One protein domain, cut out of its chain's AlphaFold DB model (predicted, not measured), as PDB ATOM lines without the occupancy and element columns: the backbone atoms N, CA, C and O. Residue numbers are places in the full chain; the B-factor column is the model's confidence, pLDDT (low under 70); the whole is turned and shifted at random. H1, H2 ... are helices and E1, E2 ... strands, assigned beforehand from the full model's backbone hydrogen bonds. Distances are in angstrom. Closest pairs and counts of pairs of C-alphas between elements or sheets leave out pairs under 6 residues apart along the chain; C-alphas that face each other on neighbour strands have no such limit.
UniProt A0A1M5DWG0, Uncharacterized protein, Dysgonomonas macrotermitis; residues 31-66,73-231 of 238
ATOM      1  N   LEU A  31     207.431 225.911 238.602       92.44
ATOM      2  CA  LEU A  31     206.910 224.625 238.175       92.44
ATOM      3  C   LEU A  31     205.434 224.785 237.821       92.44
ATOM      4  O   LEU A  31     204.677 225.364 238.596       92.44
ATOM      5  N   GLU A  32     205.011 224.255 236.681       91.38
ATOM      6  CA  GLU A  32     203.598 224.231 236.302       91.38
ATOM      7  C   GLU A  32     203.018 222.837 236.541       91.38
ATOM      8  O   GLU A  32     203.585 221.833 236.102       91.38
ATOM      9  N   ALA A  33     201.881 222.771 237.238       91.56
ATOM     10  CA  ALA A  33     201.117 221.537 237.333       91.56
ATOM     11  C   ALA A  33     200.481 221.201 235.974       91.56
ATOM     12  O   ALA A  33     199.990 222.074 235.255       91.56
ATOM     13  N   VAL A  34     200.462 219.919 235.622       91.75
ATOM     14  CA  VAL A  34     200.019 219.433 234.313       91.75
ATOM     15  C   VAL A  34     198.558 219.009 234.387       91.75
ATOM     16  O   VAL A  34     198.168 218.230 235.253       91.75
ATOM     17  N   TRP A  35     197.725 219.499 233.471       89.69
ATOM     18  CA  TRP A  35     196.332 219.066 233.395       89.69
ATOM     19  C   TRP A  35     196.224 217.617 232.906       89.69
ATOM     20  O   TRP A  35     196.673 217.286 231.807       89.69
ATOM     21  N   ASN A  36     195.573 216.762 233.695       87.88
ATOM     22  CA  ASN A  36     195.307 215.376 233.341       87.88
ATOM     23  C   ASN A  36     193.846 215.200 232.901       87.88
ATOM     24  O   ASN A  36     192.941 215.097 233.728       87.88
ATOM     25  N   GLU A  37     193.604 215.112 231.590       84.31
ATOM     26  CA  GLU A  37     192.248 215.007 231.019       84.31
ATOM     27  C   GLU A  37     191.488 213.744 231.447       84.31
ATOM     28  O   GLU A  37     190.265 213.775 231.575       84.31
ATOM     29  N   LYS A  38     192.193 212.627 231.677       84.38
ATOM     30  CA  LYS A  38     191.571 211.340 232.031       84.38
ATOM     31  C   LYS A  38     190.918 211.396 233.409       84.38
ATOM     32  O   LYS A  38     189.837 210.843 233.600       84.38
ATOM     33  N   TYR A  39     191.615 211.999 234.366       81.88
ATOM     34  CA  TYR A  39     191.184 212.072 235.761       81.88
ATOM     35  C   TYR A  39     190.598 213.423 236.135       81.88
ATOM     36  O   TYR A  39     189.993 213.531 237.196       81.88
ATOM     37  N   VAL A  40     190.718 214.408 235.243       83.06
ATOM     38  CA  VAL A  40     190.119 215.729 235.390       83.06
ATOM     39  C   VAL A  40     190.703 216.457 236.615       83.06
ATOM     40  O   VAL A  40     189.998 217.108 237.382       83.06
ATOM     41  N   VAL A  41     192.021 216.330 236.801       84.81
ATOM     42  CA  VAL A  41     192.795 216.919 237.909       84.81
ATOM     43  C   VAL A  41     194.120 217.487 237.404       84.81
ATOM     44  O   VAL A  41     194.598 217.089 236.342       84.81
ATOM     45  N   TYR A  42     194.724 218.395 238.168       88.25
ATOM     46  CA  TYR A  42     196.114 218.796 237.958       88.25
ATOM     47  C   TYR A  42     197.063 217.806 238.639       88.25
ATOM     48  O   TYR A  42     196.815 217.364 239.758       88.25
ATOM     49  N   GLU A  43     198.142 217.471 237.947       92.06
ATOM     50  CA  GLU A  43     199.205 216.580 238.393       92.06
ATOM     51  C   GLU A  43     200.486 217.392 238.603       92.06
ATOM     52  O   GLU A  43     200.929 218.124 237.716       92.06
ATOM     53  N   ILE A  44     201.071 217.287 239.791       94.19
ATOM     54  CA  ILE A  44     202.333 217.938 240.140       94.19
ATOM     55  C   ILE A  44     203.478 216.981 239.780       94.19
ATOM     56  O   ILE A  44     203.445 215.835 240.218       94.19
ATOM     57  N   PRO A  45     204.503 217.406 239.024       93.44
ATOM     58  CA  PRO A  45     205.652 216.549 238.724       93.44
ATOM     59  C   PRO A  45     206.369 216.008 239.975       93.44
ATOM     60  O   PRO A  45     206.527 216.716 240.969       93.44
ATOM     61  N   ASP A  46     206.837 214.756 239.920       91.69
ATOM     62  CA  ASP A  46     207.458 214.027 241.046       91.69
ATOM     63  C   ASP A  46     208.674 214.730 241.654       91.69
ATOM     64  O   ASP A  46     208.997 214.545 242.829       91.69
ATOM     65  N   ASP A  47     209.374 215.521 240.846       91.19
ATOM     66  CA  ASP A  47     210.556 216.253 241.255       91.19
ATOM     67  C   ASP A  47     210.224 217.564 241.975       91.19
ATOM     68  O   ASP A  47     211.150 218.192 242.473       91.19
ATOM     69  N   ALA A  48     208.954 217.964 242.116       91.38
ATOM     70  CA  ALA A  48     208.565 219.276 242.639       91.38
ATOM     71  C   ALA A  48     209.275 219.676 243.942       91.38
ATOM     72  O   ALA A  48     209.835 220.766 244.032       91.38
ATOM     73  N   LEU A  49     209.311 218.785 244.938       90.50
ATOM     74  CA  LEU A  49     209.916 219.059 246.253       90.50
ATOM     75  C   LEU A  49     211.424 218.758 246.329       90.50
ATOM     76  O   LEU A  49     212.026 218.891 247.392       90.50
ATOM     77  N   SER A  50     212.029 218.319 245.226       89.38
ATOM     78  CA  SER A  50     213.464 218.000 245.132       89.38
ATOM     79  C   SER A  50     214.199 218.787 244.043       89.38
ATOM     80  O   SER A  50     215.429 218.797 244.006       89.38
ATOM     81  N   GLY A  51     213.447 219.423 243.149       87.25
ATOM     82  CA  GLY A  51     213.926 220.244 242.057       87.25
ATOM     83  C   GLY A  51     214.174 221.681 242.494       87.25
ATOM     84  O   GLY A  51     213.762 222.134 243.563       87.25
ATOM     85  N   ASN A  52     214.851 222.431 241.631       88.88
ATOM     86  CA  ASN A  52     215.222 223.814 241.903       88.88
ATOM     87  C   ASN A  52     214.076 224.787 241.574       88.88
ATOM     88  O   ASN A  52     214.256 225.706 240.785       88.88
ATOM     89  N   TYR A  53     212.890 224.564 242.144       89.69
ATOM     90  CA  TYR A  53     211.713 225.405 241.922       89.69
ATOM     91  C   TYR A  53     211.433 226.296 243.128       89.69
ATOM     92  O   TYR A  53     211.551 225.887 244.283       89.69
ATOM     93  N   SER A  54     211.019 227.527 242.857       87.50
ATOM     94  CA  SER A  54     210.667 228.503 243.895       87.50
ATOM     95  C   SER A  54     209.159 228.606 244.113       87.50
ATOM     96  O   SER A  54     208.695 229.055 245.162       87.50
ATOM     97  N   SER A  55     208.370 228.227 243.110       90.44
ATOM     98  CA  SER A  55     206.914 228.324 243.124       90.44
ATOM     99  C   SER A  55     206.290 227.240 242.253       90.44
ATOM    100  O   SER A  55     206.914 226.759 241.307       90.44
ATOM    101  N   LEU A  56     205.052 226.888 242.578       91.94
ATOM    102  CA  LEU A  56     204.208 225.954 241.850       91.94
ATOM    103  C   LEU A  56     202.949 226.684 241.377       91.94
ATOM    104  O   LEU A  56     202.153 227.138 242.201       91.94
ATOM    105  N   LEU A  57     202.746 226.760 240.064       89.94
ATOM    106  CA  LEU A  57     201.472 227.151 239.475       89.94
ATOM    107  C   LEU A  57     200.505 225.964 239.557       89.94
ATOM    108  O   LEU A  57     200.642 224.990 238.816       89.94
ATOM    109  N   TYR A  58     199.537 226.056 240.469       87.69
ATOM    110  CA  TYR A  58     198.512 225.042 240.712       87.69
ATOM    111  C   TYR A  58     197.126 225.696 240.668       87.69
ATOM    112  O   TYR A  58     196.661 226.240 241.672       87.69
ATOM    113  N   PRO A  59     196.455 225.699 239.503       77.00
ATOM    114  CA  PRO A  59     195.169 226.367 239.373       77.00
ATOM    115  C   PRO A  59     194.082 225.631 240.171       77.00
ATOM    116  O   PRO A  59     193.719 224.499 239.846       77.00
ATOM    117  N   TYR A  60     193.505 226.282 241.188       65.56
ATOM    118  CA  TYR A  60     192.289 225.770 241.828       65.56
ATOM    119  C   TYR A  60     191.144 225.808 240.821       65.56
ATOM    120  O   TYR A  60     190.692 226.876 240.407       65.56
ATOM    121  N   ILE A  61     190.637 224.639 240.442       55.47
ATOM    122  CA  ILE A  61     189.412 224.582 239.655       55.47
ATOM    123  C   ILE A  61     188.230 224.712 240.615       55.47
ATOM    124  O   ILE A  61     187.775 223.724 241.187       55.47
ATOM    125  N   LEU A  62     187.708 225.928 240.765       47.59
ATOM    126  CA  LEU A  62     186.357 226.136 241.281       47.59
ATOM    127  C   LEU A  62     185.377 225.765 240.165       47.59
ATOM    128  O   LEU A  62     185.156 226.537 239.231       47.59
ATOM    129  N   ARG A  63     184.814 224.554 240.208       49.47
ATOM    130  CA  ARG A  63     183.742 224.178 239.280       49.47
ATOM    131  C   ARG A  63     182.414 224.668 239.830       49.47
ATOM    132  O   ARG A  63     181.688 223.920 240.470       49.47
ATOM    133  N   GLU A  64     182.081 225.922 239.536       39.47
ATOM    134  CA  GLU A  64     180.821 226.567 239.944       39.47
ATOM    135  C   GLU A  64     179.547 225.881 239.397       39.47
ATOM    136  O   GLU A  64     178.444 226.323 239.700       39.47
ATOM    137  N   ASN A  65     179.654 224.817 238.585       40.19
ATOM    138  CA  ASN A  65     178.534 224.321 237.779       40.19
ATOM    139  C   ASN A  65     178.423 222.799 237.589       40.19
ATOM    140  O   ASN A  65     177.771 222.361 236.643       40.19
ATOM    141  N   GLU A  66     178.983 221.961 238.462       43.53
ATOM    142  CA  GLU A  66     178.793 220.511 238.313       43.53
ATOM    143  C   GLU A  66     177.720 219.973 239.265       43.53
ATOM    144  O   GLU A  66     177.963 219.568 240.394       43.53
ATOM    145  N   SER A  73     188.393 214.903 243.425       73.88
ATOM    146  CA  SER A  73     189.311 214.901 244.563       73.88
ATOM    147  C   SER A  73     188.551 214.907 245.893       73.88
ATOM    148  O   SER A  73     187.346 215.187 245.955       73.88
ATOM    149  N   ALA A  74     189.248 214.541 246.965       78.12
ATOM    150  CA  ALA A  74     188.778 214.689 248.335       78.12
ATOM    151  C   ALA A  74     189.746 215.567 249.118       78.12
ATOM    152  O   ALA A  74     190.950 215.507 248.896       78.12
ATOM    153  N   GLU A  75     189.219 216.345 250.051       83.31
ATOM    154  CA  GLU A  75     190.002 217.203 250.928       83.31
ATOM    155  C   GLU A  75     189.724 216.828 252.373       83.31
ATOM    156  O   GLU A  75     188.580 216.796 252.819       83.31
ATOM    157  N   ILE A  76     190.777 216.572 253.130       80.69
ATOM    158  CA  ILE A  76     190.691 216.505 254.584       80.69
ATOM    159  C   ILE A  76     191.406 217.739 255.101       80.69
ATOM    160  O   ILE A  76     192.581 217.924 254.794       80.69
ATOM    161  N   TYR A  77     190.724 218.593 255.855       82.25
ATOM    162  CA  TYR A  77     191.325 219.816 256.365       82.25
ATOM    163  C   TYR A  77     191.193 219.949 257.877       82.25
ATOM    164  O   TYR A  77     190.300 219.390 258.515       82.25
ATOM    165  N   TRP A  78     192.111 220.722 258.446       76.56
ATOM    166  CA  TRP A  78     192.065 221.158 259.834       76.56
ATOM    167  C   TRP A  78     192.546 222.599 259.935       76.56
ATOM    168  O   TRP A  78     193.410 223.047 259.170       76.56
ATOM    169  N   ASN A  79     191.975 223.335 260.882       73.94
ATOM    170  CA  ASN A  79     192.347 224.723 261.105       73.94
ATOM    171  C   ASN A  79     193.794 224.802 261.588       73.94
ATOM    172  O   ASN A  79     194.258 223.996 262.402       73.94
ATOM    173  N   SER A  80     194.531 225.776 261.065       72.00
ATOM    174  CA  SER A  80     195.879 226.014 261.546       72.00
ATOM    175  C   SER A  80     195.849 226.883 262.787       72.00
ATOM    176  O   SER A  80     195.134 227.875 262.863       72.00
ATOM    177  N   VAL A  81     196.710 226.541 263.740       66.94
ATOM    178  CA  VAL A  81     197.018 227.408 264.879       66.94
ATOM    179  C   VAL A  81     198.176 228.381 264.570       66.94
ATOM    180  O   VAL A  81     198.412 229.306 265.339       66.94
ATOM    181  N   ALA A  82     198.890 228.229 263.440       66.94
ATOM    182  CA  ALA A  82     200.014 229.117 263.053       66.94
ATOM    183  C   ALA A  82     199.616 230.161 262.034       66.94
ATOM    184  O   ALA A  82     200.146 231.268 262.037       66.94
ATOM    185  N   ILE A  83     198.774 229.751 261.097       69.62
ATOM    186  CA  ILE A  83     198.413 230.568 259.960       69.62
ATOM    187  C   ILE A  83     196.943 230.924 260.056       69.62
ATOM    188  O   ILE A  83     196.136 230.121 260.511       69.62
ATOM    189  N   ASP A  84     196.609 232.134 259.620       69.62
ATOM    190  CA  ASP A  84     195.224 232.559 259.436       69.62
ATOM    191  C   ASP A  84     194.647 231.817 258.221       69.62
ATOM    192  O   ASP A  84     194.732 232.302 257.090       69.62
ATOM    193  N   GLY A  85     194.246 230.563 258.443       78.25
ATOM    194  CA  GLY A  85     193.897 229.598 257.408       78.25
ATOM    195  C   GLY A  85     193.860 228.150 257.912       78.25
ATOM    196  O   GLY A  85     193.747 227.867 259.107       78.25
ATOM    197  N   ARG A  86     193.979 227.211 256.978       82.62
ATOM    198  CA  ARG A  86     193.856 225.765 257.202       82.62
ATOM    199  C   ARG A  86     194.971 224.993 256.513       82.62
ATOM    200  O   ARG A  86     195.556 225.463 255.539       82.62
ATOM    201  N   TYR A  87     195.245 223.796 257.014       85.69
ATOM    202  CA  TYR A  87     196.018 222.794 256.291       85.69
ATOM    203  C   TYR A  87     195.056 221.827 255.614       85.69
ATOM    204  O   TYR A  87     194.027 221.479 256.190       85.69
ATOM    205  N   ILE A  88     195.392 221.421 254.397       87.50
ATOM    206  CA  ILE A  88     194.570 220.575 253.543       87.50
ATOM    207  C   ILE A  88     195.418 219.400 253.074       87.50
ATOM    208  O   ILE A  88     196.504 219.583 252.524       87.50
ATOM    209  N   LEU A  89     194.896 218.197 253.288       90.31
ATOM    210  CA  LEU A  89     195.336 216.975 252.641       90.31
ATOM    211  C   LEU A  89     194.396 216.702 251.458       90.31
ATOM    212  O   LEU A  89     193.282 216.210 251.650       90.31
ATOM    213  N   GLU A  90     194.818 217.058 250.246       90.50
ATOM    214  CA  GLU A  90     194.077 216.765 249.017       90.50
ATOM    215  C   GLU A  90     194.465 215.381 248.493       90.50
ATOM    216  O   GLU A  90     195.640 215.032 248.397       90.50
ATOM    217  N   ILE A  91     193.464 214.584 248.139       90.12
ATOM    218  CA  ILE A  91     193.610 213.237 247.599       90.12
ATOM    219  C   ILE A  91     192.971 213.242 246.212       90.12
ATOM    220  O   ILE A  91     191.753 213.380 246.082       90.12
ATOM    221  N   THR A  92     193.781 213.076 245.173       90.38
ATOM    222  CA  THR A  92     193.350 212.945 243.775       90.38
ATOM    223  C   THR A  92     193.523 211.495 243.304       90.38
ATOM    224  O   THR A  92     194.141 210.688 243.997       90.38
ATOM    225  N   PRO A  93     193.025 211.110 242.115       90.44
ATOM    226  CA  PRO A  93     193.308 209.804 241.526       90.44
ATOM    227  C   PRO A  93     194.793 209.507 241.302       90.44
ATOM    228  O   PRO A  93     195.141 208.342 241.112       90.44
ATOM    229  N   LEU A  94     195.637 210.540 241.289       92.25
ATOM    230  CA  LEU A  94     197.052 210.451 240.946       92.25
ATOM    231  C   LEU A  94     197.960 210.682 242.151       92.25
ATOM    232  O   LEU A  94     199.057 210.134 242.173       92.25
ATOM    233  N   GLN A  95     197.551 211.499 243.126       93.81
ATOM    234  CA  GLN A  95     198.451 212.020 244.158       93.81
ATOM    235  C   GLN A  95     197.737 212.312 245.481       93.81
ATOM    236  O   GLN A  95     196.533 212.557 245.522       93.81
ATOM    237  N   VAL A  96     198.512 212.326 246.562       94.31
ATOM    238  CA  VAL A  96     198.150 212.890 247.865       94.31
ATOM    239  C   VAL A  96     199.033 214.104 248.100       94.31
ATOM    240  O   VAL A  96     200.252 213.988 247.993       94.31
ATOM    241  N   LEU A  97     198.431 215.243 248.422       94.12
ATOM    242  CA  LEU A  97     199.093 216.535 248.578       94.12
ATOM    243  C   LEU A  97     198.795 217.097 249.964       94.12
ATOM    244  O   LEU A  97     197.650 217.059 250.397       94.12
ATOM    245  N   LEU A  98     199.796 217.661 250.636       93.81
ATOM    246  CA  LEU A  98     199.619 218.435 251.863       93.81
ATOM    247  C   LEU A  98     199.993 219.891 251.600       93.81
ATOM    248  O   LEU A  98     201.162 220.182 251.334       93.81
ATOM    249  N   TYR A  99     199.034 220.802 251.733       91.88
ATOM    250  CA  TYR A  99     199.258 222.230 251.518       91.88
ATOM    251  C   TYR A  99     198.491 223.123 252.501       91.88
ATOM    252  O   TYR A  99     197.582 222.673 253.195       91.88
ATOM    253  N   SER A 100     198.874 224.400 252.591       88.50
ATOM    254  CA  SER A 100     198.102 225.425 253.305       88.50
ATOM    255  C   SER A 100     197.119 226.154 252.393       88.50
ATOM    256  O   SER A 100     197.391 226.366 251.215       88.50
ATOM    257  N   SER A 101     195.998 226.591 252.965       84.38
ATOM    258  CA  SER A 101     195.022 227.479 252.332       84.38
ATOM    259  C   SER A 101     194.684 228.635 253.266       84.38
ATOM    260  O   SER A 101     194.451 228.414 254.455       84.38
ATOM    261  N   HIS A 102     194.588 229.843 252.722       79.00
ATOM    262  CA  HIS A 102     194.183 231.050 253.442       79.00
ATOM    263  C   HIS A 102     192.925 231.673 252.830       79.00
ATOM    264  O   HIS A 102     192.753 231.639 251.614       79.00
ATOM    265  N   ASP A 103     192.093 232.302 253.661       66.62
ATOM    266  CA  ASP A 103     190.930 233.089 253.206       66.62
ATOM    267  C   ASP A 103     191.292 234.563 252.919       66.62
ATOM    268  O   ASP A 103     190.440 235.391 252.599       66.62
ATOM    269  N   ASN A 104     192.575 234.909 253.049       68.81
ATOM    270  CA  ASN A 104     193.141 236.232 252.796       68.81
ATOM    271  C   ASN A 104     194.240 236.146 251.716       68.81
ATOM    272  O   ASN A 104     194.500 235.086 251.158       68.81
ATOM    273  N   SER A 105     194.902 237.262 251.402       70.12
ATOM    274  CA  SER A 105     195.924 237.325 250.344       70.12
ATOM    275  C   SER A 105     197.256 236.642 250.690       70.12
ATOM    276  O   SER A 105     198.245 236.852 249.983       70.12
ATOM    277  N   ASN A 106     197.336 235.896 251.795       71.25
ATOM    278  CA  ASN A 106     198.559 235.193 252.154       71.25
ATOM    279  C   ASN A 106     198.839 234.046 251.173       71.25
ATOM    280  O   ASN A 106     197.915 233.370 250.720       71.25
ATOM    281  N   PRO A 107     200.119 233.807 250.845       79.12
ATOM    282  CA  PRO A 107     200.500 232.735 249.942       79.12
ATOM    283  C   PRO A 107     200.221 231.358 250.548       79.12
ATOM    284  O   PRO A 107     200.516 231.105 251.715       79.12
ATOM    285  N   ASN A 108     199.738 230.453 249.705       87.31
ATOM    286  CA  ASN A 108     199.613 229.034 250.013       87.31
ATOM    287  C   ASN A 108     200.965 228.332 249.820       87.31
ATOM    288  O   ASN A 108     201.796 228.784 249.028       87.31
ATOM    289  N   TYR A 109     201.187 227.217 250.514       90.06
ATOM    290  CA  TYR A 109     202.428 226.446 250.416       90.06
ATOM    291  C   TYR A 109     202.159 224.949 250.327       90.06
ATOM    292  O   TYR A 109     201.381 224.420 251.117       90.06
ATOM    293  N   LEU A 110     202.858 224.267 249.418       93.19
ATOM    294  CA  LEU A 110     202.938 222.810 249.351       93.19
ATOM    295  C   LEU A 110     204.038 222.327 250.303       93.19
ATOM    296  O   LEU A 110     205.197 222.724 250.162       93.19
ATOM    297  N   TYR A 111     203.672 221.464 251.249       92.12
ATOM    298  CA  TYR A 111     204.578 220.892 252.249       92.12
ATOM    299  C   TYR A 111     205.048 219.488 251.885       92.12
ATOM    300  O   TYR A 111     206.162 219.100 252.227       92.12
ATOM    301  N   TRP A 112     204.181 218.695 251.258       94.94
ATOM    302  CA  TRP A 112     204.459 217.292 250.986       94.94
ATOM    303  C   TRP A 112     203.568 216.762 249.861       94.94
ATOM    304  O   TRP A 112     202.439 217.224 249.690       94.94
ATOM    305  N   MET A 113     204.064 215.776 249.114       94.62
ATOM    306  CA  MET A 113     203.286 215.054 248.112       94.62
ATOM    307  C   MET A 113     203.739 213.599 247.979       94.62
ATOM    308  O   MET A 113     204.909 213.278 248.199       94.62
ATOM    309  N   ALA A 114     202.826 212.728 247.559       95.00
ATOM    310  CA  ALA A 114     203.146 211.381 247.106       95.00
ATOM    311  C   ALA A 114     202.201 210.918 245.999       95.00
ATOM    312  O   ALA A 114     200.998 211.159 246.054       95.00
ATOM    313  N   ASN A 115     202.735 210.168 245.039       94.75
ATOM    314  CA  ASN A 115     201.930 209.577 243.975       94.75
ATOM    315  C   ASN A 115     201.160 208.354 244.452       94.75
ATOM    316  O   ASN A 115     201.672 207.551 245.243       94.75
ATOM    317  N   LEU A 116     199.980 208.168 243.877       93.19
ATOM    318  CA  LEU A 116     199.122 207.006 244.013       93.19
ATOM    319  C   LEU A 116     199.216 206.105 242.778       93.19
ATOM    320  O   LEU A 116     199.506 206.538 241.665       93.19
ATOM    321  N   GLN A 117     198.961 204.822 242.993       90.88
ATOM    322  CA  GLN A 117     198.797 203.817 241.955       90.88
ATOM    323  C   GLN A 117     197.324 203.672 241.567       90.88
ATOM    324  O   GLN A 117     196.399 204.080 242.277       90.88
ATOM    325  N   GLU A 118     197.101 203.028 240.423       80.38
ATOM    326  CA  GLU A 118     195.761 202.740 239.934       80.38
ATOM    327  C   GLU A 118     194.933 201.992 240.998       80.38
ATOM    328  O   GLU A 118     195.370 201.000 241.576       80.38
ATOM    329  N   ASN A 119     193.707 202.467 241.233       83.12
ATOM    330  CA  ASN A 119     192.747 201.960 242.223       83.12
ATOM    331  C   ASN A 119     193.040 202.262 243.706       83.12
ATOM    332  O   ASN A 119     192.145 202.017 244.519       83.12
ATOM    333  N   GLU A 120     194.189 202.841 244.077       92.38
ATOM    334  CA  GLU A 120     194.450 203.253 245.471       92.38
ATOM    335  C   GLU A 120     193.462 204.346 245.911       92.38
ATOM    336  O   GLU A 120     192.808 204.210 246.945       92.38
ATOM    337  N   TYR A 121     193.239 205.353 245.059       90.44
ATOM    338  CA  TYR A 121     192.285 206.441 245.306       90.44
ATOM    339  C   TYR A 121     190.903 205.945 245.748       90.44
ATOM    340  O   TYR A 121     190.387 206.362 246.781       90.44
ATOM    341  N   ARG A 122     190.297 205.010 245.002       88.00
ATOM    342  CA  ARG A 122     188.934 204.538 245.302       88.00
ATOM    343  C   ARG A 122     188.850 203.890 246.683       88.00
ATOM    344  O   ARG A 122     187.856 204.094 247.371       88.00
ATOM    345  N   LYS A 123     189.878 203.138 247.086       90.75
ATOM    346  CA  LYS A 123     189.934 202.499 248.407       90.75
ATOM    347  C   LYS A 123     190.039 203.535 249.515       90.75
ATOM    348  O   LYS A 123     189.249 203.486 250.453       90.75
ATOM    349  N   ILE A 124     190.950 204.492 249.351       89.44
ATOM    350  CA  ILE A 124     191.165 205.587 250.297       89.44
ATOM    351  C   ILE A 124     189.865 206.378 250.495       89.44
ATOM    352  O   ILE A 124     189.402 206.546 251.620       89.44
ATOM    353  N   ILE A 125     189.213 206.798 249.407       84.88
ATOM    354  CA  ILE A 125     187.962 207.563 249.496       84.88
ATOM    355  C   ILE A 125     186.832 206.738 250.117       84.88
ATOM    356  O   ILE A 125     186.063 207.262 250.922       84.88
ATOM    357  N   SER A 126     186.713 205.452 249.777       84.25
ATOM    358  CA  SER A 126     185.735 204.563 250.411       84.25
ATOM    359  C   SER A 126     185.952 204.441 251.921       84.25
ATOM    360  O   SER A 126     184.972 204.486 252.661       84.25
ATOM    361  N   HIS A 127     187.201 204.326 252.375       83.94
ATOM    362  CA  HIS A 127     187.554 204.266 253.796       83.94
ATOM    363  C   HIS A 127     187.183 205.551 254.534       83.94
ATOM    364  O   HIS A 127     186.411 205.507 255.492       83.94
ATOM    365  N   PHE A 128     187.624 206.710 254.035       78.31
ATOM    366  CA  PHE A 128     187.308 207.989 254.676       78.31
ATOM    367  C   PHE A 128     185.805 208.277 254.704       78.31
ATOM    368  O   PHE A 128     185.304 208.777 255.704       78.31
ATOM    369  N   ARG A 129     185.047 207.883 253.669       75.25
ATOM    370  CA  ARG A 129     183.574 207.968 253.692       75.25
ATOM    371  C   ARG A 129     182.955 207.172 254.841       75.25
ATOM    372  O   ARG A 129     181.970 207.627 255.410       75.25
ATOM    373  N   ILE A 130     183.499 205.997 255.161       71.25
ATOM    374  CA  ILE A 130     183.008 205.152 256.257       71.25
ATOM    375  C   ILE A 130     183.368 205.768 257.611       71.25
ATOM    376  O   ILE A 130     182.482 205.904 258.451       71.25
ATOM    377  N   LEU A 131     184.625 206.180 257.811       67.38
ATOM    378  CA  LEU A 131     185.075 206.817 259.061       67.38
ATOM    379  C   LEU A 131     184.187 208.005 259.445       67.38
ATOM    380  O   LEU A 131     183.720 208.135 260.573       67.38
ATOM    381  N   VAL A 132     183.858 208.816 258.449       60.72
ATOM    382  CA  VAL A 132     183.039 210.023 258.577       60.72
ATOM    383  C   VAL A 132     181.586 209.750 258.947       60.72
ATOM    384  O   VAL A 132     180.969 210.545 259.651       60.72
ATOM    385  N   ILE A 133     181.038 208.607 258.539       56.19
ATOM    386  CA  ILE A 133     179.696 208.183 258.955       56.19
ATOM    387  C   ILE A 133     179.682 207.772 260.440       56.19
ATOM    388  O   ILE A 133     178.631 207.851 261.079       56.19
ATOM    389  N   HIS A 134     180.819 207.338 260.996       47.12
ATOM    390  CA  HIS A 134     180.887 206.714 262.318       47.12
ATOM    391  C   HIS A 134     181.435 207.607 263.451       47.12
ATOM    392  O   HIS A 134     181.091 207.331 264.600       47.12
ATOM    393  N   GLU A 135     182.211 208.670 263.176       46.75
ATOM    394  CA  GLU A 135     182.986 209.399 264.214       46.75
ATOM    395  C   GLU A 135     182.670 210.905 264.462       46.75
ATOM    396  O   GLU A 135     183.400 211.553 265.206       46.75
ATOM    397  N   SER A 136     181.501 211.437 264.054       39.22
ATOM    398  CA  SER A 136     180.939 212.788 264.406       39.22
ATOM    399  C   SER A 136     181.351 214.014 263.548       39.22
ATOM    400  O   SER A 136     182.398 214.028 262.921       39.22
ATOM    401  N   GLU A 137     180.453 215.025 263.538       42.09
ATOM    402  CA  GLU A 137     180.451 216.365 262.884       42.09
ATOM    403  C   GLU A 137     181.252 216.548 261.583       42.09
ATOM    404  O   GLU A 137     182.212 217.308 261.493       42.09
ATOM    405  N   VAL A 138     180.761 215.937 260.505       41.50
ATOM    406  CA  VAL A 138     181.191 216.288 259.150       41.50
ATOM    407  C   VAL A 138     180.302 217.387 258.592       41.50
ATOM    408  O   VAL A 138     179.143 217.152 258.246       41.50
ATOM    409  N   MET A 139     180.859 218.589 258.458       43.06
ATOM    410  CA  MET A 139     180.305 219.579 257.540       43.06
ATOM    411  C   MET A 139     180.762 219.219 256.128       43.06
ATOM    412  O   MET A 139     181.891 219.493 255.730       43.06
ATOM    413  N   LEU A 140     179.873 218.578 255.368       42.31
ATOM    414  CA  LEU A 140     180.006 218.516 253.917       42.31
ATOM    415  C   LEU A 140     179.817 219.946 253.403       42.31
ATOM    416  O   LEU A 140     178.680 220.407 253.320       42.31
ATOM    417  N   GLU A 141     180.893 220.674 253.101       42.34
ATOM    418  CA  GLU A 141     180.767 221.941 252.376       42.34
ATOM    419  C   GLU A 141     180.293 221.636 250.944       42.34
ATOM    420  O   GLU A 141     181.039 221.034 250.171       42.34
ATOM    421  N   PRO A 142     179.057 222.006 250.549       35.47
ATOM    422  CA  PRO A 142     178.468 221.537 249.289       35.47
ATOM    423  C   PRO A 142     179.026 222.216 248.029       35.47
ATOM    424  O   PRO A 142     178.552 221.924 246.935       35.47
ATOM    425  N   TYR A 143     179.963 223.160 248.156       35.31
ATOM    426  CA  TYR A 143     180.214 224.168 247.118       35.31
ATOM    427  C   TYR A 143     181.460 223.951 246.242       35.31
ATOM    428  O   TYR A 143     181.660 224.731 245.317       35.31
ATOM    429  N   SER A 144     182.279 222.915 246.461       43.25
ATOM    430  CA  SER A 144     183.560 222.763 245.737       43.25
ATOM    431  C   SER A 144     183.640 221.586 244.755       43.25
ATOM    432  O   SER A 144     184.637 221.465 244.044       43.25
ATOM    433  N   GLY A 145     182.644 220.691 244.709       41.81
ATOM    434  CA  GLY A 145     182.764 219.432 243.955       41.81
ATOM    435  C   GLY A 145     183.811 218.462 244.534       41.81
ATOM    436  O   GLY A 145     184.189 217.493 243.873       41.81
ATOM    437  N   ARG A 146     184.275 218.705 245.771       50.19
ATOM    438  CA  ARG A 146     185.229 217.877 246.525       50.19
ATOM    439  C   ARG A 146     184.532 217.226 247.718       50.19
ATOM    440  O   ARG A 146     183.570 217.759 248.267       50.19
ATOM    441  N   LEU A 147     184.993 216.039 248.102       51.91
ATOM    442  CA  LEU A 147     184.538 215.394 249.333       51.91
ATOM    443  C   LEU A 147     185.360 215.954 250.500       51.91
ATOM    444  O   LEU A 147     186.527 215.591 250.628       51.91
ATOM    445  N   CYS A 148     184.772 216.840 251.306       55.53
ATOM    446  CA  CYS A 148     185.478 217.530 252.388       55.53
ATOM    447  C   CYS A 148     185.253 216.874 253.758       55.53
ATOM    448  O   CYS A 148     184.116 216.558 254.119       55.53
ATOM    449  N   PHE A 149     186.322 216.725 254.539       57.34
ATOM    450  CA  PHE A 149     186.297 216.188 255.898       57.34
ATOM    451  C   PHE A 149     187.042 217.115 256.863       57.34
ATOM    452  O   PHE A 149     188.168 217.520 256.581       57.34
ATOM    453  N   ILE A 150     186.433 217.426 258.010       54.34
ATOM    454  CA  ILE A 150     187.082 218.198 259.077       54.34
ATOM    455  C   ILE A 150     187.692 217.214 260.073       54.34
ATOM    456  O   ILE A 150     186.978 216.385 260.631       54.34
ATOM    457  N   TYR A 151     189.000 217.312 260.311       53.75
ATOM    458  CA  TYR A 151     189.700 216.501 261.310       53.75
ATOM    459  C   TYR A 151     190.160 217.382 262.480       53.75
ATOM    460  O   TYR A 151     191.325 217.757 262.569       53.75
ATOM    461  N   ASP A 152     189.227 217.753 263.364       51.66
ATOM    462  CA  ASP A 152     189.479 218.684 264.487       51.66
ATOM    463  C   ASP A 152     189.710 217.970 265.838       51.66
ATOM    464  O   ASP A 152     189.692 218.579 266.909       51.66
ATOM    465  N   TRP A 153     189.894 216.643 265.827       42.47
ATOM    466  CA  TRP A 153     189.849 215.846 267.061       42.47
ATOM    467  C   TRP A 153     191.038 216.095 268.004       42.47
ATOM    468  O   TRP A 153     190.904 215.947 269.220       42.47
ATOM    469  N   LEU A 154     192.203 216.481 267.478       45.22
ATOM    470  CA  LEU A 154     193.446 216.403 268.246       45.22
ATOM    471  C   LEU A 154     193.740 217.605 269.149       45.22
ATOM    472  O   LEU A 154     194.472 217.416 270.117       45.22
ATOM    473  N   PHE A 155     193.140 218.784 268.950       46.59
ATOM    474  CA  PHE A 155     193.314 219.915 269.874       46.59
ATOM    475  C   PHE A 155     192.077 220.820 269.949       46.59
ATOM    476  O   PHE A 155     192.062 221.945 269.465       46.59
ATOM    477  N   THR A 156     191.075 220.370 270.701       45.25
ATOM    478  CA  THR A 156     189.978 221.212 271.211       45.25
ATOM    479  C   THR A 156     190.411 222.111 272.379       45.25
ATOM    480  O   THR A 156     189.571 222.470 273.201       45.25
ATOM    481  N   ASP A 157     191.701 222.469 272.506       44.06
ATOM    482  CA  ASP A 157     192.155 223.333 273.603       44.06
ATOM    483  C   ASP A 157     191.625 224.765 273.393       44.06
ATOM    484  O   ASP A 157     192.131 225.502 272.536       44.06
ATOM    485  N   PRO A 158     190.640 225.215 274.194       46.97
ATOM    486  CA  PRO A 158     190.037 226.532 274.034       46.97
ATOM    487  C   PRO A 158     191.036 227.672 274.268       46.97
ATOM    488  O   PRO A 158     190.792 228.801 273.837       46.97
ATOM    489  N   ALA A 159     192.166 227.403 274.932       46.12
ATOM    490  CA  ALA A 159     193.209 228.391 275.169       46.12
ATOM    491  C   ALA A 159     193.938 228.806 273.878       46.12
ATOM    492  O   ALA A 159     194.351 229.964 273.775       46.12
ATOM    493  N   LEU A 160     194.048 227.900 272.896       46.44
ATOM    494  CA  LEU A 160     194.677 228.149 271.591       46.44
ATOM    495  C   LEU A 160     193.696 228.717 270.552       46.44
ATOM    496  O   LEU A 160     194.122 229.350 269.594       46.44
ATOM    497  N   LEU A 161     192.387 228.564 270.772       46.78
ATOM    498  CA  LEU A 161     191.333 228.999 269.845       46.78
ATOM    499  C   LEU A 161     191.010 230.505 269.908       46.78
ATOM    500  O   LEU A 161     190.251 231.009 269.083       46.78
ATOM    501  N   SER A 162     191.571 231.255 270.865       46.56
ATOM    502  CA  SER A 162     191.319 232.700 270.971       46.56
ATOM    503  C   SER A 162     192.476 233.529 270.402       46.56
ATOM    504  O   SER A 162     193.554 233.650 270.988       46.56
ATOM    505  N   SER A 163     192.219 234.185 269.269       45.59
ATOM    506  CA  SER A 163     193.150 235.099 268.582       45.59
ATOM    507  C   SER A 163     193.699 236.229 269.474       45.59
ATOM    508  O   SER A 163     194.785 236.758 269.225       45.59
ATOM    509  N   GLY A 164     192.989 236.575 270.556       48.44
ATOM    510  CA  GLY A 164     193.425 237.543 271.567       48.44
ATOM    511  C   GLY A 164     194.556 237.051 272.479       48.44
ATOM    512  O   GLY A 164     195.406 237.853 272.865       48.44
ATOM    513  N   ASN A 165     194.620 235.750 272.783       44.62
ATOM    514  CA  ASN A 165     195.673 235.185 273.632       44.62
ATOM    515  C   ASN A 165     196.979 234.968 272.855       44.62
ATOM    516  O   ASN A 165     198.056 235.197 273.409       44.62
ATOM    517  N   ILE A 166     196.891 234.638 271.561       46.91
ATOM    518  CA  ILE A 166     198.042 234.409 270.669       46.91
ATOM    519  C   ILE A 166     198.961 235.641 270.606       46.91
ATOM    520  O   ILE A 166     200.168 235.520 270.808       46.91
ATOM    521  N   LYS A 167     198.399 236.853 270.462       46.41
ATOM    522  CA  LYS A 167     199.178 238.113 270.434       46.41
ATOM    523  C   LYS A 167     199.932 238.421 271.732       46.41
ATOM    524  O   LYS A 167     200.869 239.213 271.721       46.41
ATOM    525  N   SER A 168     199.506 237.859 272.865       45.09
ATOM    526  CA  SER A 168     200.167 238.071 274.160       45.09
ATOM    527  C   SER A 168     201.342 237.111 274.380       45.09
ATOM    528  O   SER A 168     202.327 237.478 275.021       45.09
ATOM    529  N   ILE A 169     201.254 235.909 273.800       43.75
ATOM    530  CA  ILE A 169     202.239 234.825 273.909       43.75
ATOM    531  C   ILE A 169     203.436 235.093 272.987       43.75
ATOM    532  O   ILE A 169     204.576 234.840 273.378       43.75
ATOM    533  N   THR A 170     203.199 235.694 271.817       46.03
ATOM    534  CA  THR A 170     204.249 236.073 270.860       46.03
ATOM    535  C   THR A 170     205.156 237.209 271.340       46.03
ATOM    536  O   THR A 170     206.195 237.444 270.758       46.03
ATOM    537  N   ASN A 171     204.860 237.904 272.441       47.53
ATOM    538  CA  ASN A 171     205.744 238.969 272.942       47.53
ATOM    539  C   ASN A 171     206.872 238.461 273.863       47.53
ATOM    540  O   ASN A 171     207.583 239.260 274.478       47.53
ATOM    541  N   ASN A 172     207.034 237.142 274.012       48.19
ATOM    542  CA  ASN A 172     208.051 236.549 274.875       48.19
ATOM    543  C   ASN A 172     208.791 235.413 274.162       48.19
ATOM    544  O   ASN A 172     208.229 234.352 273.915       48.19
ATOM    545  N   THR A 173     210.091 235.603 273.934       49.78
ATOM    546  CA  THR A 173     210.961 234.716 273.137       49.78
ATOM    547  C   THR A 173     211.018 233.259 273.593       49.78
ATOM    548  O   THR A 173     211.302 232.366 272.791       49.78
ATOM    549  N   LYS A 174     210.751 232.972 274.874       41.88
ATOM    550  CA  LYS A 174     210.632 231.586 275.354       41.88
ATOM    551  C   LYS A 174     209.306 230.957 274.920       41.88
ATOM    552  O   LYS A 174     209.285 229.786 274.550       41.88
ATOM    553  N   TYR A 175     208.223 231.723 274.992       41.44
ATOM    554  CA  TYR A 175     206.887 231.254 274.651       41.44
ATOM    555  C   TYR A 175     206.648 231.249 273.141       41.44
ATOM    556  O   TYR A 175     206.000 230.323 272.678       41.44
ATOM    557  N   GLU A 176     207.257 232.160 272.377       52.56
ATOM    558  CA  GLU A 176     207.321 232.095 270.907       52.56
ATOM    559  C   GLU A 176     207.889 230.751 270.437       52.56
ATOM    560  O   GLU A 176     207.241 230.032 269.690       52.56
ATOM    561  N   LYS A 177     209.053 230.335 270.956       56.22
ATOM    562  CA  LYS A 177     209.660 229.044 270.582       56.22
ATOM    563  C   LYS A 177     208.798 227.843 270.963       56.22
ATOM    564  O   LYS A 177     208.750 226.864 270.225       56.22
ATOM    565  N   MET A 178     208.149 227.894 272.126       53.84
ATOM    566  CA  MET A 178     207.217 226.842 272.538       53.84
ATOM    567  C   MET A 178     205.979 226.816 271.637       53.84
ATOM    568  O   MET A 178     205.515 225.740 271.285       53.84
ATOM    569  N   TYR A 179     205.477 227.982 271.241       58.59
ATOM    570  CA  TYR A 179     204.318 228.139 270.373       58.59
ATOM    571  C   TYR A 179     204.596 227.662 268.942       58.59
ATOM    572  O   TYR A 179     203.820 226.878 268.391       58.59
ATOM    573  N   ASP A 180     205.743 228.036 268.376       66.00
ATOM    574  CA  ASP A 180     206.216 227.541 267.082       66.00
ATOM    575  C   ASP A 180     206.338 226.017 267.091       66.00
ATOM    576  O   ASP A 180     205.943 225.346 266.136       66.00
ATOM    577  N   GLN A 181     206.857 225.455 268.188       68.38
ATOM    578  CA  GLN A 181     206.972 224.012 268.341       68.38
ATOM    579  C   GLN A 181     205.597 223.348 268.426       68.38
ATOM    580  O   GLN A 181     205.336 222.440 267.652       68.38
ATOM    581  N   ILE A 182     204.700 223.818 269.298       66.12
ATOM    582  CA  ILE A 182     203.334 223.279 269.432       66.12
ATOM    583  C   ILE A 182     202.608 223.302 268.086       66.12
ATOM    584  O   ILE A 182     201.928 222.347 267.720       66.12
ATOM    585  N   THR A 183     202.792 224.368 267.316       68.69
ATOM    586  CA  THR A 183     202.122 224.490 266.028       68.69
ATOM    587  C   THR A 183     202.681 223.542 264.970       68.69
ATOM    588  O   THR A 183     201.922 222.911 264.231       68.69
ATOM    589  N   LYS A 184     204.009 223.407 264.900       74.69
ATOM    590  CA  LYS A 184     204.652 222.393 264.055       74.69
ATOM    591  C   LYS A 184     204.192 220.992 264.451       74.69
ATOM    592  O   LYS A 184     203.909 220.164 263.591       74.69
ATOM    593  N   ASP A 185     204.051 220.740 265.743       76.62
ATOM    594  CA  ASP A 185     203.587 219.457 266.261       76.62
ATOM    595  C   ASP A 185     202.149 219.183 265.819       76.62
ATOM    596  O   ASP A 185     201.866 218.076 265.377       76.62
ATOM    597  N   HIS A 186     201.279 220.197 265.831       75.31
ATOM    598  CA  HIS A 186     199.902 220.080 265.351       75.31
ATOM    599  C   HIS A 186     199.822 219.676 263.872       75.31
ATOM    600  O   HIS A 186     199.161 218.696 263.532       75.31
ATOM    601  N   LEU A 187     200.536 220.394 262.996       82.75
ATOM    602  CA  LEU A 187     200.612 220.064 261.567       82.75
ATOM    603  C   LEU A 187     201.116 218.631 261.358       82.75
ATOM    604  O   LEU A 187     200.483 217.848 260.653       82.75
ATOM    605  N   TYR A 188     202.237 218.284 261.990       84.25
ATOM    606  CA  TYR A 188     202.883 216.995 261.772       84.25
ATOM    607  C   TYR A 188     202.070 215.819 262.325       84.25
ATOM    608  O   TYR A 188     201.973 214.793 261.660       84.25
ATOM    609  N   ILE A 189     201.471 215.945 263.514       79.62
ATOM    610  CA  ILE A 189     200.680 214.867 264.124       79.62
ATOM    611  C   ILE A 189     199.422 214.589 263.294       79.62
ATOM    612  O   ILE A 189     199.159 213.427 262.992       79.62
ATOM    613  N   ASN A 190     198.684 215.625 262.878       79.56
ATOM    614  CA  ASN A 190     197.493 215.439 262.042       79.56
ATOM    615  C   ASN A 190     197.862 214.805 260.697       79.56
ATOM    616  O   ASN A 190     197.244 213.825 260.287       79.56
ATOM    617  N   PHE A 191     198.927 215.294 260.052       87.50
ATOM    618  CA  PHE A 191     199.453 214.683 258.833       87.50
ATOM    619  C   PHE A 191     199.834 213.207 259.037       87.50
ATOM    620  O   PHE A 191     199.427 212.355 258.249       87.50
ATOM    621  N   PHE A 192     200.563 212.885 260.109       84.25
ATOM    622  CA  PHE A 192     200.986 211.520 260.427       84.25
ATOM    623  C   PHE A 192     199.792 210.577 260.630       84.25
ATOM    624  O   PHE A 192     199.783 209.470 260.093       84.25
ATOM    625  N   VAL A 193     198.774 211.008 261.379       80.06
ATOM    626  CA  VAL A 193     197.558 210.216 261.618       80.06
ATOM    627  C   VAL A 193     196.810 209.965 260.311       80.06
ATOM    628  O   VAL A 193     196.530 208.813 259.985       80.06
ATOM    629  N   LEU A 194     196.562 211.006 259.514       83.62
ATOM    630  CA  LEU A 194     195.853 210.866 258.242       83.62
ATOM    631  C   LEU A 194     196.622 210.005 257.234       83.62
ATOM    632  O   LEU A 194     196.015 209.214 256.511       83.62
ATOM    633  N   LEU A 195     197.955 210.098 257.200       89.25
ATOM    634  CA  LEU A 195     198.752 209.249 256.318       89.25
ATOM    635  C   LEU A 195     198.750 207.784 256.779       89.25
ATOM    636  O   LEU A 195     198.784 206.887 255.940       89.25
ATOM    637  N   ASN A 196     198.645 207.515 258.084       85.25
ATOM    638  CA  ASN A 196     198.437 206.153 258.584       85.25
ATOM    639  C   ASN A 196     197.069 205.591 258.178       85.25
ATOM    640  O   ASN A 196     197.000 204.430 257.771       85.25
ATOM    641  N   GLU A 197     196.013 206.406 258.210       85.56
ATOM    642  CA  GLU A 197     194.697 206.012 257.690       85.56
ATOM    643  C   GLU A 197     194.764 205.680 256.195       85.56
ATOM    644  O   GLU A 197     194.293 204.622 255.773       85.56
ATOM    645  N   ILE A 198     195.443 206.513 255.394       90.81
ATOM    646  CA  ILE A 198     195.697 206.230 253.973       90.81
ATOM    647  C   ILE A 198     196.454 204.911 253.812       90.81
ATOM    648  O   ILE A 198     196.030 204.051 253.043       90.81
ATOM    649  N   ASN A 199     197.546 204.724 254.553       92.69
ATOM    650  CA  ASN A 199     198.376 203.525 254.478       92.69
ATOM    651  C   ASN A 199     197.624 202.246 254.864       92.69
ATOM    652  O   ASN A 199     197.921 201.191 254.312       92.69
ATOM    653  N   SER A 200     196.631 202.328 255.753       89.81
ATOM    654  CA  SER A 200     195.773 201.186 256.099       89.81
ATOM    655  C   SER A 200     194.920 200.691 254.918       89.81
ATOM    656  O   SER A 200     194.498 199.535 254.901       89.81
ATOM    657  N   CYS A 201     194.710 201.543 253.908       90.94
ATOM    658  CA  CYS A 201     193.942 201.240 252.700       90.94
ATOM    659  C   CYS A 201     194.788 200.626 251.568       90.94
ATOM    660  O   CYS A 201     194.231 200.235 250.536       90.94
ATOM    661  N   LEU A 202     196.118 200.606 251.704       92.88
ATOM    662  CA  LEU A 202     197.046 200.186 250.654       92.88
ATOM    663  C   LEU A 202     197.450 198.716 250.849       92.88
ATOM    664  O   LEU A 202     197.964 198.339 251.896       92.88
ATOM    665  N   ASP A 203     197.250 197.876 249.828       86.44
ATOM    666  CA  ASP A 203     197.456 196.422 249.972       86.44
ATOM    667  C   ASP A 203     198.944 196.026 249.984       86.44
ATOM    668  O   ASP A 203     199.369 195.191 250.775       86.44
ATOM    669  N   ASN A 204     199.729 196.578 249.051       84.12
ATOM    670  CA  ASN A 204     201.079 196.091 248.716       84.12
ATOM    671  C   ASN A 204     202.140 197.197 248.750       84.12
ATOM    672  O   ASN A 204     203.264 197.007 248.281       84.12
ATOM    673  N   ARG A 205     201.778 198.374 249.259       89.31
ATOM    674  CA  ARG A 205     202.637 199.550 249.304       89.31
ATOM    675  C   ARG A 205     202.390 200.305 250.596       89.31
ATOM    676  O   ARG A 205     201.289 200.303 251.126       89.31
ATOM    677  N   HIS A 206     203.433 200.969 251.062       91.00
ATOM    678  CA  HIS A 206     203.364 201.912 252.159       91.00
ATOM    679  C   HIS A 206     203.963 203.237 251.690       91.00
ATOM    680  O   HIS A 206     205.066 203.262 251.138       91.00
ATOM    681  N   ILE A 207     203.225 204.325 251.872       92.75
ATOM    682  CA  ILE A 207     203.718 205.678 251.663       92.75
ATOM    683  C   ILE A 207     204.447 206.091 252.941       92.75
ATOM    684  O   ILE A 207     203.843 206.228 254.003       92.75
ATOM    685  N   SER A 208     205.765 206.250 252.840       89.00
ATOM    686  CA  SER A 208     206.613 206.611 253.974       89.00
ATOM    687  C   SER A 208     206.295 208.015 254.479       89.00
ATOM    688  O   SER A 208     206.373 208.977 253.711       89.00
ATOM    689  N   VAL A 209     206.027 208.136 255.780       82.50
ATOM    690  CA  VAL A 209     205.998 209.435 256.459       82.50
ATOM    691  C   VAL A 209     207.447 209.837 256.767       82.50
ATOM    692  O   VAL A 209     208.146 209.055 257.419       82.50
ATOM    693  N   PRO A 210     207.938 211.003 256.313       86.50
ATOM    694  CA  PRO A 210     209.252 211.488 256.728       86.50
ATOM    695  C   PRO A 210     209.275 211.727 258.239       86.50
ATOM    696  O   PRO A 210     208.278 212.170 258.803       86.50
ATOM    697  N   GLU A 211     210.418 211.484 258.888       89.00
ATOM    698  CA  GLU A 211     210.609 211.899 260.282       89.00
ATOM    699  C   GLU A 211     210.364 213.406 260.423       89.00
ATOM    700  O   GLU A 211     210.617 214.178 259.498       89.00
ATOM    701  N   LYS A 212     209.889 213.843 261.586       85.38
ATOM    702  CA  LYS A 212     209.450 215.222 261.828       85.38
ATOM    703  C   LYS A 212     210.514 216.263 261.485       85.38
ATOM    704  O   LYS A 212     210.218 217.287 260.873       85.38
ATOM    705  N   GLU A 213     211.758 216.003 261.859       86.62
ATOM    706  CA  GLU A 213     212.901 216.865 261.568       86.62
ATOM    707  C   GLU A 213     213.152 216.966 260.057       86.62
ATOM    708  O   GLU A 213     213.458 218.046 259.546       86.62
ATOM    709  N   ILE A 214     212.973 215.861 259.331       86.38
ATOM    710  CA  ILE A 214     213.090 215.802 257.870       86.38
ATOM    711  C   ILE A 214     211.915 216.540 257.222       86.38
ATOM    712  O   ILE A 214     212.121 217.375 256.347       86.38
ATOM    713  N   PHE A 215     210.691 216.310 257.696       88.38
ATOM    714  CA  PHE A 215     209.484 216.983 257.216       88.38
ATOM    715  C   PHE A 215     209.634 218.510 257.258       88.38
ATOM    716  O   PHE A 215     209.411 219.183 256.258       88.38
ATOM    717  N   PHE A 216     210.108 219.060 258.381       85.56
ATOM    718  CA  PHE A 216     210.302 220.507 258.534       85.56
ATOM    719  C   PHE A 216     211.589 221.064 257.912       85.56
ATOM    720  O   PHE A 216     211.770 222.282 257.918       85.56
ATOM    721  N   SER A 217     212.484 220.211 257.412       83.31
ATOM    722  CA  SER A 217     213.680 220.627 256.661       83.31
ATOM    723  C   SER A 217     213.559 220.405 255.154       83.31
ATOM    724  O   SER A 217     214.433 220.845 254.406       83.31
ATOM    725  N   THR A 218     212.477 219.766 254.703       82.44
ATOM    726  CA  THR A 218     212.164 219.583 253.285       82.44
ATOM    727  C   THR A 218     211.796 220.926 252.652       82.44
ATOM    728  O   THR A 218     211.256 221.820 253.309       82.44
ATOM    729  N   GLN A 219     212.114 221.080 251.367       82.94
ATOM    730  CA  GLN A 219     211.721 222.245 250.583       82.94
ATOM    731  C   GLN A 219     210.197 222.390 250.571       82.94
ATOM    732  O   GLN A 219     209.473 221.414 250.397       82.94
ATOM    733  N   ILE A 220     209.726 223.625 250.730       87.69
ATOM    734  CA  ILE A 220     208.318 223.994 250.575       87.69
ATOM    735  C   ILE A 220     208.180 224.854 249.323       87.69
ATOM    736  O   ILE A 220     209.032 225.707 249.063       87.69
ATOM    737  N   LEU A 221     207.117 224.650 248.547       89.38
ATOM    738  CA  LEU A 221     206.855 225.454 247.351       89.38
ATOM    739  C   LEU A 221     205.718 226.429 247.614       89.38
ATOM    740  O   LEU A 221     204.652 226.020 248.066       89.38
ATOM    741  N   ARG A 222     205.916 227.707 247.276       90.38
ATOM    742  CA  ARG A 222     204.810 228.667 247.225       90.38
ATOM    743  C   ARG A 222     203.853 228.247 246.113       90.38
ATOM    744  O   ARG A 222     204.264 228.145 244.962       90.38
ATOM    745  N   MET A 223     202.591 228.038 246.450       89.44
ATOM    746  CA  MET A 223     201.536 227.766 245.482       89.44
ATOM    747  C   MET A 223     200.923 229.083 245.014       89.44
ATOM    748  O   MET A 223     200.610 229.951 245.831       89.44
ATOM    749  N   ILE A 224     200.765 229.215 243.702       86.94
ATOM    750  CA  ILE A 224     200.105 230.346 243.047       86.94
ATOM    751  C   ILE A 224     199.005 229.821 242.130       86.94
ATOM    752  O   ILE A 224     199.159 228.764 241.511       86.94
ATOM    753  N   ASN A 225     197.900 230.556 242.023       79.00
ATOM    754  CA  ASN A 225     196.738 230.087 241.263       79.00
ATOM    755  C   ASN A 225     196.761 230.586 239.820       79.00
ATOM    756  O   ASN A 225     196.202 229.950 238.927       79.00
ATOM    757  N   ASN A 226     197.399 231.732 239.589       76.00
ATOM    758  CA  ASN A 226     197.614 232.308 238.272       76.00
ATOM    759  C   ASN A 226     199.002 232.959 238.177       76.00
ATOM    760  O   ASN A 226     199.666 233.239 239.176       76.00
ATOM    761  N   THR A 227     199.442 233.220 236.949       72.00
ATOM    762  CA  THR A 227     200.732 233.863 236.673       72.00
ATOM    763  C   THR A 227     200.781 235.333 237.088       72.00
ATOM    764  O   THR A 227     201.872 235.876 237.239       72.00
ATOM    765  N   ASP A 228     199.639 235.987 237.311       72.50
ATOM    766  CA  ASP A 228     199.596 237.387 237.751       72.50
ATOM    767  C   ASP A 228     200.092 237.528 239.205       72.50
ATOM    768  O   ASP A 228     200.681 238.546 239.574       72.50
ATOM    769  N   GLU A 229     199.978 236.468 240.015       68.69
ATOM    770  CA  GLU A 229     200.534 236.381 241.375       68.69
ATOM    771  C   GLU A 229     202.075 236.314 241.428       68.69
ATOM    772  O   GLU A 229     202.663 236.489 242.505       68.69
ATOM    773  N   LEU A 230     202.740 236.085 240.285       65.75
ATOM    774  CA  LEU A 230     204.203 236.165 240.155       65.75
ATOM    775  C   LEU A 230     204.696 237.613 240.112       65.75
ATOM    776  O   LEU A 230     205.822 237.894 240.512       65.75
ATOM    777  N   ALA A 231     203.863 238.529 239.613       56.06
ATOM    778  CA  ALA A 231     204.231 239.922 239.383       56.06
ATOM    779  C   ALA A 231     203.977 240.825 240.594       56.06
ATOM    780  O   ALA A 231     204.409 241.977 240.582       56.06
TER     781      ALA A 231
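This is residues 31 to 66 and 73 to 231 of the 238 residues of an uncharacterized protein of Dysgonomonas macrotermitis (UniProt A0A1M5DWG0). Picture one strongly twisted, curled sheet of seven strands with two helices over one of its faces: the long H3 runs along the strands E5 and E6, while H1 crosses slantwise over the end with E4 and E8. H3 covers the sheet with its residues 186 to 198 and leads back at its other end to the small H2, far from the sheet, while the hairpin E1 and E2 lies near the E6 end at Gln 95. This is an arrangement of two layers, helices H1 and H3 on one face of a sheet, of mixed class, with 195 residues printed. Five named helices and nine named strands follow in the order E1 E2 E3 E4 E5 E6 E7 H1 E8 H2 H3 H4 E9 H5, and the large sheet is mixed, in the order E3 E9 E7 E6 E5 E4 E8. The whole is compact, with a radius of gyration of the C-alphas of 17.2 A and spans of 52 by 46 by 37 A.

Find C-alpha 34 at (200.019, 219.433, 234.313), where E1 begins; it covers residues 34 to 36, and E2 follows at residues 41 to 43. E3 holds residues 55 to 57. Past the cut come E4, residues 74 to 79, 16.6 A long, E5, residues 86 to 91, 15.8 A, E6, residues 95 to 101, 17.8 A, and E7, residues 108 to 115, 20.5 A. H1, residues 120 to 134, spans 21.9 A, and E8 takes residues 147 to 150. After H2, residues 163 to 169, look for C-alpha 173 at (210.961, 234.716, 273.137); from there H3 runs 40.6 A to residue 200. H4, residues 212 to 215, E9, residues 221 to 224, and H5, residues 227 to 230, follow, the last ending at C-alpha 230 at (204.203, 236.165, 240.155).

Begin in the sheet with E4 E5 E6 E7, a meander, each strand the antiparallel neighbour of the one before. There N 89 and O 76 are 2.8 A apart, N 97 and O 90 2.8 A, and N 114 and O 96 2.9 A. E7 bends by 60 degrees at residue 111, and its residues 108 to 110 pair with the antiparallel E9, where N 223 and O 108 are 2.8 A apart. At the edges, E3 is parallel to E9, with N 56 and O 222 at 2.8 A, and E8 is parallel to E4, with N 77 and O 149 at 2.9 A. In the antiparallel hairpin E1 and E2, N 34 and O 43 are 2.8 A apart. H3 is on the sheet at a height of 9.4 A, its closest C-alphas to E5 being those of Tyr 87 and Leu 187, 7.5 A apart. H1 is on the sheet too, at a height of 9.9 A; its closest C-alphas to E4 are those of Ala 74 and Ile 125, 7.3 A apart, and its closest to E8 are those of Val 132 and Phe 149, 7.5 A apart. H2 and H3 only just touch, only at the corner, with 3 pairs of C-alphas within 8 A, the closest being Ile 169 and Tyr 175 at 5.9 A. H4 is close to H3 but not clearly touching it, with the C-alphas of Tyr 188 and Lys 212 closest at 6.8 A, and H5 only grazes the sheet. In H1 every O i to N i+4 pair is within hydrogen-bond range, in H3 23 of 24 and in H2 1 of 3, beside 2 of 4 O i to N i+3 pairs; H4 and H5 are too short for an i+4 pair.

Look for the two farthest C-alphas at Lys 38 and Asn 172, 52.4 A apart. Residues 67 to 72 are not printed, and C-alphas 66 and 73 are 13.5 A apart across that cut. The links E2 to E3, H1 to E8, E8 to H2 and H3 to H4 are long. The mean pLDDT of the printed part is 73.8; values under 70 cover, among them, residues 131 to 183.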